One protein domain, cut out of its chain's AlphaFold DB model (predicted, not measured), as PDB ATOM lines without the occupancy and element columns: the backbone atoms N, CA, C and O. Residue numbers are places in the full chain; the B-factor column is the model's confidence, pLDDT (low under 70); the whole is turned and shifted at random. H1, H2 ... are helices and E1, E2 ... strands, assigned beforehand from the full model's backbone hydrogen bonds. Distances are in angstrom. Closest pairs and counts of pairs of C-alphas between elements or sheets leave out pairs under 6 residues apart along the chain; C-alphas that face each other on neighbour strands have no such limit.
ATOM      1  N   ALA A 180     -28.727  39.163 -41.029       69.69
ATOM      2  CA  ALA A 180     -30.124  39.418 -41.376       69.69
ATOM      3  C   ALA A 180     -30.305  39.865 -42.840       69.69
ATOM      4  O   ALA A 180     -31.317  39.500 -43.438       69.69
ATOM      5  N   ALA A 181     -29.341  40.600 -43.408       71.69
ATOM      6  CA  ALA A 181     -29.292  40.994 -44.818       71.69
ATOM      7  C   ALA A 181     -28.758  39.860 -45.717       71.69
ATOM      8  O   ALA A 181     -29.385  39.526 -46.721       71.69
ATOM      9  N   TYR A 182     -27.710  39.150 -45.285       73.38
ATOM     10  CA  TYR A 182     -27.162  37.988 -46.000       73.38
ATOM     11  C   TYR A 182     -28.227  36.903 -46.270       73.38
ATOM     12  O   TYR A 182     -28.380  36.421 -47.394       73.38
ATOM     13  N   PHE A 183     -29.053  36.582 -45.262       74.94
ATOM     14  CA  PHE A 183     -30.202  35.669 -45.387       74.94
ATOM     15  C   PHE A 183     -31.447  36.300 -46.072       74.94
ATOM     16  O   PHE A 183     -32.491  35.644 -46.166       74.94
ATOM     17  N   MET A 184     -31.380  37.555 -46.541       71.56
ATOM     18  CA  MET A 184     -32.379  38.184 -47.426       71.56
ATOM     19  C   MET A 184     -31.953  38.145 -48.897       71.56
ATOM     20  O   MET A 184     -32.782  37.823 -49.745       71.56
ATOM     21  N   GLU A 185     -30.698  38.486 -49.185       72.00
ATOM     22  CA  GLU A 185     -30.189  38.731 -50.541       72.00
ATOM     23  C   GLU A 185     -29.901  37.433 -51.309       72.00
ATOM     24  O   GLU A 185     -30.296  37.282 -52.468       72.00
ATOM     25  N   LYS A 186     -29.260  36.450 -50.664       69.94
ATOM     26  CA  LYS A 186     -28.853  35.208 -51.333       69.94
ATOM     27  C   LYS A 186     -30.020  34.209 -51.456       69.94
ATOM     28  O   LYS A 186     -30.419  33.551 -50.491       69.94
ATOM     29  N   LYS A 187     -30.541  34.048 -52.685       70.81
ATOM     30  CA  LYS A 187     -31.580  33.051 -53.047       70.81
ATOM     31  C   LYS A 187     -31.137  31.601 -52.811       70.81
ATOM     32  O   LYS A 187     -31.956  30.784 -52.407       70.81
ATOM     33  N   ARG A 188     -29.855  31.290 -53.009       76.69
ATOM     34  CA  ARG A 188     -29.219  30.032 -52.595       76.69
ATOM     35  C   ARG A 188     -28.043  30.388 -51.697       76.69
ATOM     36  O   ARG A 188     -27.282  31.292 -52.025       76.69
ATOM     37  N   ILE A 189     -27.925  29.699 -50.568       76.25
ATOM     38  CA  ILE A 189     -26.786  29.817 -49.659       76.25
ATOM     39  C   ILE A 189     -26.191  28.425 -49.541       76.25
ATOM     40  O   ILE A 189     -26.917  27.453 -49.321       76.25
ATOM     41  N   ILE A 190     -24.887  28.350 -49.737       78.19
ATOM     42  CA  ILE A 190     -24.068  27.172 -49.504       78.19
ATOM     43  C   ILE A 190     -23.188  27.521 -48.296       78.19
ATOM     44  O   ILE A 190     -22.838  28.690 -48.112       78.19
ATOM     45  N   LEU A 191     -22.981  26.544 -47.421       74.25
ATOM     46  CA  LEU A 191     -22.071  26.594 -46.283       74.25
ATOM     47  C   LEU A 191     -20.982  25.571 -46.559       74.25
ATOM     48  O   LEU A 191     -21.254  24.369 -46.510       74.25
ATOM     49  N   ASP A 192     -19.795  26.047 -46.877       69.81
ATOM     50  CA  ASP A 192     -18.639  25.194 -47.100       69.81
ATOM     51  C   ASP A 192     -18.048  24.868 -45.718       69.81
ATOM     52  O   ASP A 192     -17.774  25.767 -44.919       69.81
ATOM     53  N   ILE A 193     -17.996  23.578 -45.380       65.88
ATOM     54  CA  ILE A 193     -17.540  23.087 -44.067       65.88
ATOM     55  C   ILE A 193     -16.032  22.843 -44.106       65.88
ATOM     56  O   ILE A 193     -15.318  23.165 -43.158       65.88
ATOM     57  N   ASP A 194     -15.560  22.315 -45.230       65.06
ATOM     58  CA  ASP A 194     -14.159  22.220 -45.610       65.06
ATOM     59  C   ASP A 194     -14.033  22.357 -47.141       65.06
ATOM     60  O   ASP A 194     -15.005  22.614 -47.851       65.06
ATOM     61  N   GLN A 195     -12.824  22.158 -47.665       69.81
ATOM     62  CA  GLN A 195     -12.518  22.201 -49.101       69.81
ATOM     63  C   GLN A 195     -13.182  21.089 -49.950       69.81
ATOM     64  O   GLN A 195     -13.007  21.081 -51.169       69.81
ATOM     65  N   TYR A 196     -13.911  20.144 -49.340       57.81
ATOM     66  CA  TYR A 196     -14.513  18.985 -50.014       57.81
ATOM     67  C   TYR A 196     -16.027  18.837 -49.771       57.81
ATOM     68  O   TYR A 196     -16.690  18.095 -50.498       57.81
ATOM     69  N   SER A 197     -16.595  19.522 -48.773       69.75
ATOM     70  CA  SER A 197     -17.968  19.317 -48.306       69.75
ATOM     71  C   SER A 197     -18.746  20.628 -48.133       69.75
ATOM     72  O   SER A 197     -18.357  21.545 -47.411       69.75
ATOM     73  N   ALA A 198     -19.900  20.696 -48.805       75.62
ATOM     74  CA  ALA A 198     -20.678  21.919 -48.972       75.62
ATOM     75  C   ALA A 198     -22.180  21.680 -48.721       75.62
ATOM     76  O   ALA A 198     -22.861  20.966 -49.463       75.62
ATOM     77  N   VAL A 199     -22.738  22.306 -47.681       78.69
ATOM     78  CA  VAL A 199     -24.142  22.143 -47.276       78.69
ATOM     79  C   VAL A 199     -25.009  23.261 -47.858       78.69
ATOM     80  O   VAL A 199     -24.927  24.422 -47.463       78.69
ATOM     81  N   THR A 200     -25.917  22.914 -48.777       82.00
ATOM     82  CA  THR A 200     -26.919  23.872 -49.281       82.00
ATOM     83  C   THR A 200     -27.997  24.140 -48.220       82.00
ATOM     84  O   THR A 200     -28.754  23.252 -47.826       82.00
ATOM     85  N   VAL A 201     -28.119  25.397 -47.790       81.94
ATOM     86  CA  VAL A 201     -29.097  25.853 -46.792       81.94
ATOM     87  C   VAL A 201     -30.503  25.887 -47.398       81.94
ATOM     88  O   VAL A 201     -30.793  26.688 -48.286       81.94
ATOM     89  N   SER A 202     -31.409  25.052 -46.879       85.56
ATOM     90  CA  SER A 202     -32.817  25.039 -47.311       85.56
ATOM     91  C   SER A 202     -33.537  26.372 -47.048       85.56
ATOM     92  O   SER A 202     -33.248  27.063 -46.068       85.56
ATOM     93  N   ASP A 203     -34.557  26.706 -47.851       85.50
ATOM     94  CA  ASP A 203     -35.349  27.940 -47.676       85.50
ATOM     95  C   ASP A 203     -35.938  28.084 -46.266       85.50
ATOM     96  O   ASP A 203     -35.999  29.184 -45.714       85.50
ATOM     97  N   LYS A 204     -36.347  26.963 -45.656       86.56
ATOM     98  CA  LYS A 204     -36.870  26.921 -44.283       86.56
ATOM     99  C   LYS A 204     -35.796  27.317 -43.269       86.56
ATOM    100  O   LYS A 204     -36.089  28.096 -42.363       86.56
ATOM    101  N   MET A 205     -34.564  26.838 -43.453       84.19
ATOM    102  CA  MET A 205     -33.424  27.223 -42.621       84.19
ATOM    103  C   MET A 205     -33.050  28.695 -42.851       84.19
ATOM    104  O   MET A 205     -32.975  29.445 -41.881       84.19
ATOM    105  N   ARG A 206     -32.952  29.170 -44.106       84.44
ATOM    106  CA  ARG A 206     -32.719  30.598 -44.420       84.44
ATOM    107  C   ARG A 206     -33.745  31.505 -43.733       84.44
ATOM    108  O   ARG A 206     -33.375  32.499 -43.112       84.44
ATOM    109  N   LEU A 207     -35.034  31.158 -43.792       87.12
ATOM    110  CA  LEU A 207     -36.107  31.918 -43.141       87.12
ATOM    111  C   LEU A 207     -36.040  31.866 -41.603       87.12
ATOM    112  O   LEU A 207     -36.380  32.861 -40.955       87.12
ATOM    113  N   PHE A 208     -35.593  30.751 -41.020       88.25
ATOM    114  CA  PHE A 208     -35.349  30.624 -39.581       88.25
ATOM    115  C   PHE A 208     -34.164  31.493 -39.136       88.25
ATOM    116  O   PHE A 208     -34.322  32.293 -38.212       88.25
ATOM    117  N   MET A 209     -33.026  31.431 -39.838       85.88
ATOM    118  CA  MET A 209     -31.841  32.236 -39.523       85.88
ATOM    119  C   MET A 209     -32.099  33.733 -39.710       85.88
ATOM    120  O   MET A 209     -31.864  34.517 -38.792       85.88
ATOM    121  N   LYS A 210     -32.727  34.136 -40.823       86.25
ATOM    122  CA  LYS A 210     -33.244  35.501 -41.023       86.25
ATOM    123  C   LYS A 210     -34.092  35.959 -39.834       86.25
ATOM    124  O   LYS A 210     -33.903  37.063 -39.331       86.25
ATOM    125  N   ALA A 211     -35.015  35.122 -39.352       89.00
ATOM    126  CA  ALA A 211     -35.825  35.458 -38.184       89.00
ATOM    127  C   ALA A 211     -34.984  35.597 -36.902       89.00
ATOM    128  O   ALA A 211     -35.249  36.520 -36.130       89.00
ATOM    129  N   LEU A 212     -33.981  34.737 -36.692       87.75
ATOM    130  CA  LEU A 212     -33.076  34.766 -35.538       87.75
ATOM    131  C   LEU A 212     -32.277  36.078 -35.460       87.75
ATOM    132  O   LEU A 212     -32.263  36.700 -34.399       87.75
ATOM    133  N   TYR A 213     -31.699  36.540 -36.573       85.88
ATOM    134  CA  TYR A 213     -30.859  37.748 -36.609       85.88
ATOM    135  C   TYR A 213     -31.625  39.071 -36.756       85.88
ATOM    136  O   TYR A 213     -31.014  40.130 -36.655       85.88
ATOM    137  N   THR A 214     -32.953  39.065 -36.955       85.88
ATOM    138  CA  THR A 214     -33.710  40.328 -37.092       85.88
ATOM    139  C   THR A 214     -33.597  41.250 -35.866       85.88
ATOM    140  O   THR A 214     -34.169  40.996 -34.796       85.88
ATOM    141  N   THR A 215     -32.917  42.378 -36.059       87.44
ATOM    142  CA  THR A 215     -32.827  43.523 -35.144       87.44
ATOM    143  C   THR A 215     -33.862  44.602 -35.491       87.44
ATOM    144  O   THR A 215     -34.554  44.533 -36.508       87.44
ATOM    145  N   ASN A 216     -34.038  45.581 -34.603       87.38
ATOM    146  CA  ASN A 216     -34.826  46.789 -34.855       87.38
ATOM    147  C   ASN A 216     -33.920  47.979 -35.236       87.38
ATOM    148  O   ASN A 216     -32.699  47.882 -35.158       87.38
ATOM    149  N   ARG A 217     -34.514  49.143 -35.556       85.12
ATOM    150  CA  ARG A 217     -33.789  50.402 -35.862       85.12
ATOM    151  C   ARG A 217     -32.811  50.886 -34.765       85.12
ATOM    152  O   ARG A 217     -32.084  51.838 -34.998       85.12
ATOM    153  N   ARG A 218     -32.805  50.276 -33.572       85.38
ATOM    154  CA  ARG A 218     -31.886  50.569 -32.454       85.38
ATOM    155  C   ARG A 218     -30.905  49.410 -32.190       85.38
ATOM    156  O   ARG A 218     -30.453  49.248 -31.062       85.38
ATOM    157  N   GLY A 219     -30.673  48.533 -33.174       81.06
ATOM    158  CA  GLY A 219     -29.779  47.367 -33.087       81.06
ATOM    159  C   GLY A 219     -30.252  46.222 -32.176       81.06
ATOM    160  O   GLY A 219     -29.635  45.162 -32.143       81.06
ATOM    161  N   LYS A 220     -31.358  46.378 -31.438       87.56
ATOM    162  CA  LYS A 220     -31.814  45.389 -30.445       87.56
ATOM    163  C   LYS A 220     -32.659  44.297 -31.106       87.56
ATOM    164  O   LYS A 220     -33.487  44.583 -31.969       87.56
ATOM    165  N   SER A 221     -32.498  43.049 -30.659       88.69
ATOM    166  CA  SER A 221     -33.245  41.888 -31.172       88.69
ATOM    167  C   SER A 221     -34.764  42.098 -31.119       88.69
ATOM    168  O   SER A 221     -35.309  42.543 -30.100       88.69
ATOM    169  N   THR A 222     -35.461  41.766 -32.208       91.94
ATOM    170  CA  THR A 222     -36.927  41.883 -32.299       91.94
ATOM    171  C   THR A 222     -37.639  40.859 -31.407       91.94
ATOM    172  O   THR A 222     -37.064  39.850 -30.993       91.94
ATOM    173  N   HIS A 223     -38.938  41.054 -31.149       91.50
ATOM    174  CA  HIS A 223     -39.754  40.027 -30.487       91.50
ATOM    175  C   HIS A 223     -39.754  38.693 -31.264       91.50
ATOM    176  O   HIS A 223     -39.702  37.627 -30.649       91.50
ATOM    177  N   LYS A 224     -39.728  38.744 -32.606       90.81
ATOM    178  CA  LYS A 224     -39.629  37.558 -33.471       90.81
ATOM    179  C   LYS A 224     -38.297  36.832 -33.260       90.81
ATOM    180  O   LYS A 224     -38.326  35.653 -32.925       90.81
ATOM    181  N   SER A 225     -37.171  37.545 -33.331       90.75
ATOM    182  CA  SER A 225     -35.829  37.026 -33.015       90.75
ATOM    183  C   SER A 225     -35.777  36.357 -31.636       90.75
ATOM    184  O   SER A 225     -35.377  35.198 -31.522       90.75
ATOM    185  N   ARG A 226     -36.292  37.018 -30.588       91.56
ATOM    186  CA  ARG A 226     -36.342  36.452 -29.227       91.56
ATOM    187  C   ARG A 226     -37.209  35.192 -29.143       91.56
ATOM    188  O   ARG A 226     -36.848  34.261 -28.424       91.56
ATOM    189  N   LYS A 227     -38.328  35.123 -29.875       94.12
ATOM    190  CA  LYS A 227     -39.160  33.911 -29.974       94.12
ATOM    191  C   LYS A 227     -38.413  32.779 -30.690       94.12
ATOM    192  O   LYS A 227     -38.420  31.663 -30.180       94.12
ATOM    193  N   THR A 228     -37.723  33.061 -31.797       91.44
ATOM    194  CA  THR A 228     -36.892  32.082 -32.521       91.44
ATOM    195  C   THR A 228     -35.737  31.569 -31.654       91.44
ATOM    196  O   THR A 228     -35.571  30.360 -31.531       91.44
ATOM    197  N   LYS A 229     -35.008  32.449 -30.947       91.62
ATOM    198  CA  LYS A 229     -33.906  32.046 -30.052       91.62
ATOM    199  C   LYS A 229     -34.380  31.157 -28.894       91.62
ATOM    200  O   LYS A 229     -33.691  30.209 -28.537       91.62
ATOM    201  N   ARG A 230     -35.585  31.389 -28.354       93.06
ATOM    202  CA  ARG A 230     -36.217  30.489 -27.362       93.06
ATOM    203  C   ARG A 230     -36.569  29.108 -27.932       93.06
ATOM    204  O   ARG A 230     -36.569  28.144 -27.175       93.06
ATOM    205  N   ILE A 231     -36.885  29.007 -29.226       91.56
ATOM    206  CA  ILE A 231     -37.127  27.719 -29.901       91.56
ATOM    207  C   ILE A 231     -35.797  26.987 -30.102       91.56
ATOM    208  O   ILE A 231     -35.699  25.833 -29.704       91.56
ATOM    209  N   LEU A 232     -34.765  27.674 -30.603       90.50
ATOM    210  CA  LEU A 232     -33.419  27.115 -30.781       90.50
ATOM    211  C   LEU A 232     -32.848  26.556 -29.466       90.50
ATOM    212  O   LEU A 232     -32.471  25.393 -29.409       90.50
ATOM    213  N   VAL A 233     -32.884  27.340 -28.382       90.25
ATOM    214  CA  VAL A 233     -32.422  26.899 -27.049       90.25
ATOM    215  C   VAL A 233     -33.275  25.751 -26.489       90.25
ATOM    216  O   VAL A 233     -32.767  24.920 -25.742       90.25
ATOM    217  N   ARG A 234     -34.567  25.662 -26.840       93.81
ATOM    218  CA  ARG A 234     -35.400  24.509 -26.462       93.81
ATOM    219  C   ARG A 234     -34.999  23.251 -27.228       93.81
ATOM    220  O   ARG A 234     -34.979  22.192 -26.617       93.81
ATOM    221  N   TRP A 235     -34.711  23.363 -28.525       89.19
ATOM    222  CA  TRP A 235     -34.219  22.242 -29.323       89.19
ATOM    223  C   TRP A 235     -32.870  21.769 -28.795       89.19
ATOM    224  O   TRP A 235     -32.802  20.633 -28.359       89.19
ATOM    225  N   GLN A 236     -31.881  22.655 -28.656       87.00
ATOM    226  CA  GLN A 236     -30.567  22.330 -28.084       87.00
ATOM    227  C   GLN A 236     -30.660  21.613 -26.723       87.00
ATOM    228  O   GLN A 236     -29.946  20.651 -26.483       87.00
ATOM    229  N   LYS A 237     -31.571  22.042 -25.834       88.75
ATOM    230  CA  LYS A 237     -31.797  21.366 -24.543       88.75
ATOM    231  C   LYS A 237     -32.500  20.012 -24.647       88.75
ATOM    232  O   LYS A 237     -32.292  19.181 -23.776       88.75
ATOM    233  N   ALA A 238     -33.366  19.812 -25.639       86.75
ATOM    234  CA  ALA A 238     -34.021  18.527 -25.874       86.75
ATOM    235  C   ALA A 238     -33.089  17.527 -26.578       86.75
ATOM    236  O   ALA A 238     -33.218  16.332 -26.351       86.75
ATOM    237  N   ASP A 239     -32.166  18.039 -27.391       79.69
ATOM    238  CA  ASP A 239     -31.128  17.305 -28.115       79.69
ATOM    239  C   ASP A 239     -30.072  16.771 -27.132       79.69
ATOM    240  O   ASP A 239     -29.929  15.563 -26.976       79.69
ATOM    241  N   ALA A 240     -29.477  17.667 -26.334       80.56
ATOM    242  CA  ALA A 240     -28.610  17.321 -25.204       80.56
ATOM    243  C   ALA A 240     -29.289  16.320 -24.247       80.56
ATOM    244  O   ALA A 240     -28.751  15.266 -23.936       80.56
ATOM    245  N   ALA A 241     -30.546  16.564 -23.854       82.44
ATOM    246  CA  ALA A 241     -31.281  15.633 -22.994       82.44
ATOM    247  C   ALA A 241     -31.672  14.294 -23.664       82.44
ATOM    248  O   ALA A 241     -32.195  13.414 -22.974       82.44
ATOM    249  N   TYR A 242     -31.459  14.125 -24.972       79.62
ATOM    250  CA  TYR A 242     -31.659  12.863 -25.687       79.62
ATOM    251  C   TYR A 242     -30.354  12.071 -25.845       79.62
ATOM    252  O   TYR A 242     -30.383  10.851 -25.672       79.62
ATOM    253  N   PHE A 243     -29.244  12.757 -26.136       73.00
ATOM    254  CA  PHE A 243     -27.926  12.155 -26.351       73.00
ATOM    255  C   PHE A 243     -27.119  12.005 -25.049       73.00
ATOM    256  O   PHE A 243     -26.737  10.891 -24.707       73.00
ATOM    257  N   ASP A 244     -26.960  13.068 -24.254       68.19
ATOM    258  CA  ASP A 244     -26.077  13.103 -23.070       68.19
ATOM    259  C   ASP A 244     -26.503  12.140 -21.937       68.19
ATOM    260  O   ASP A 244     -25.720  11.847 -21.037       68.19
ATOM    261  N   ASN A 245     -27.760  11.677 -21.937       66.56
ATOM    262  CA  ASN A 245     -28.337  10.869 -20.853       66.56
ATOM    263  C   ASN A 245     -28.166   9.348 -21.032       66.56
ATOM    264  O   ASN A 245     -28.352   8.611 -20.065       66.56
ATOM    265  N   GLU A 246     -27.864   8.859 -22.239       63.62
ATOM    266  CA  GLU A 246     -27.709   7.426 -22.529       63.62
ATOM    267  C   GLU A 246     -26.610   7.223 -23.583       63.62
ATOM    268  O   GLU A 246     -26.819   7.506 -24.761       63.62
ATOM    269  N   SER A 247     -25.466   6.649 -23.191       60.88
ATOM    270  CA  SER A 247     -24.334   6.360 -24.095       60.88
ATOM    271  C   SER A 247     -24.658   5.368 -25.224       60.88
ATOM    272  O   SER A 247     -23.903   5.244 -26.180       60.88
TER     273      SER A 247
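What this domain is: This is residues 180 to 247 of the 267 residues of an uncharacterized protein of Sphingobacteriales bacterium 44-61 (UniProt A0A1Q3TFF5). Look for a loose, open frame built on the short helix H2: the small hairpin of E1 and E2 is at one end of H2, the beginning of the long helix H3 packs near the other, and short H1 lies beside H2. The rest of H3 and the tail after it, residues 233 to 247, stick out as a free arm. The printed part has 68 residues, with three named helices and two named strands in the order H1, E1, E2, H2, H3; the sheet E1 - E2 is antiparallel and the class is mostly helix. The whole is loose, with a radius of gyration of the C-alphas of 15.1 A, and flat, spanning 45 by 35 by 17 A.

Where its parts are: Find C-alpha 180 at (-30.124, 39.418, -41.376); from there H1 runs to residue 185. E1 is residues 189 to 192 and E2 residues 198 to 201. H2, residues 203 to 213, is 15.5 A long. H3 runs 30.6 A from residue 223 to residue 243, at (-27.926, 12.155, -26.351).

How they stand to each other: Look first at H1 and H2, which touch, closest at the C-alphas of Ala 180 and Lys 210, 5.0 A; they run opposite ways at a tilt of 36 degrees, only just steep. In the hairpin of E1 and E2, N 191 and O 199 are within hydrogen-bond range at 2.9 A. H3 touches H2 with residues 224 to 229 alone, closest at the C-alphas of Leu 212 and Ser 225, 4.4 A, at a steep tilt of 67 degrees, only just short of about perpendicular. H3 is apart from H1, E1 and E2. Every O i to N i+4 pair is within hydrogen-bond range in H2 and H3, and 1 of 2 in H1.

The domain as a whole: The two C-alphas farthest apart, Arg 217 and Ser 247, are 46.6 A from each other. The printed part has no cut and no long link. The pLDDT is under 70 at residues 180, 186, 192 to 197 and 244 to 247.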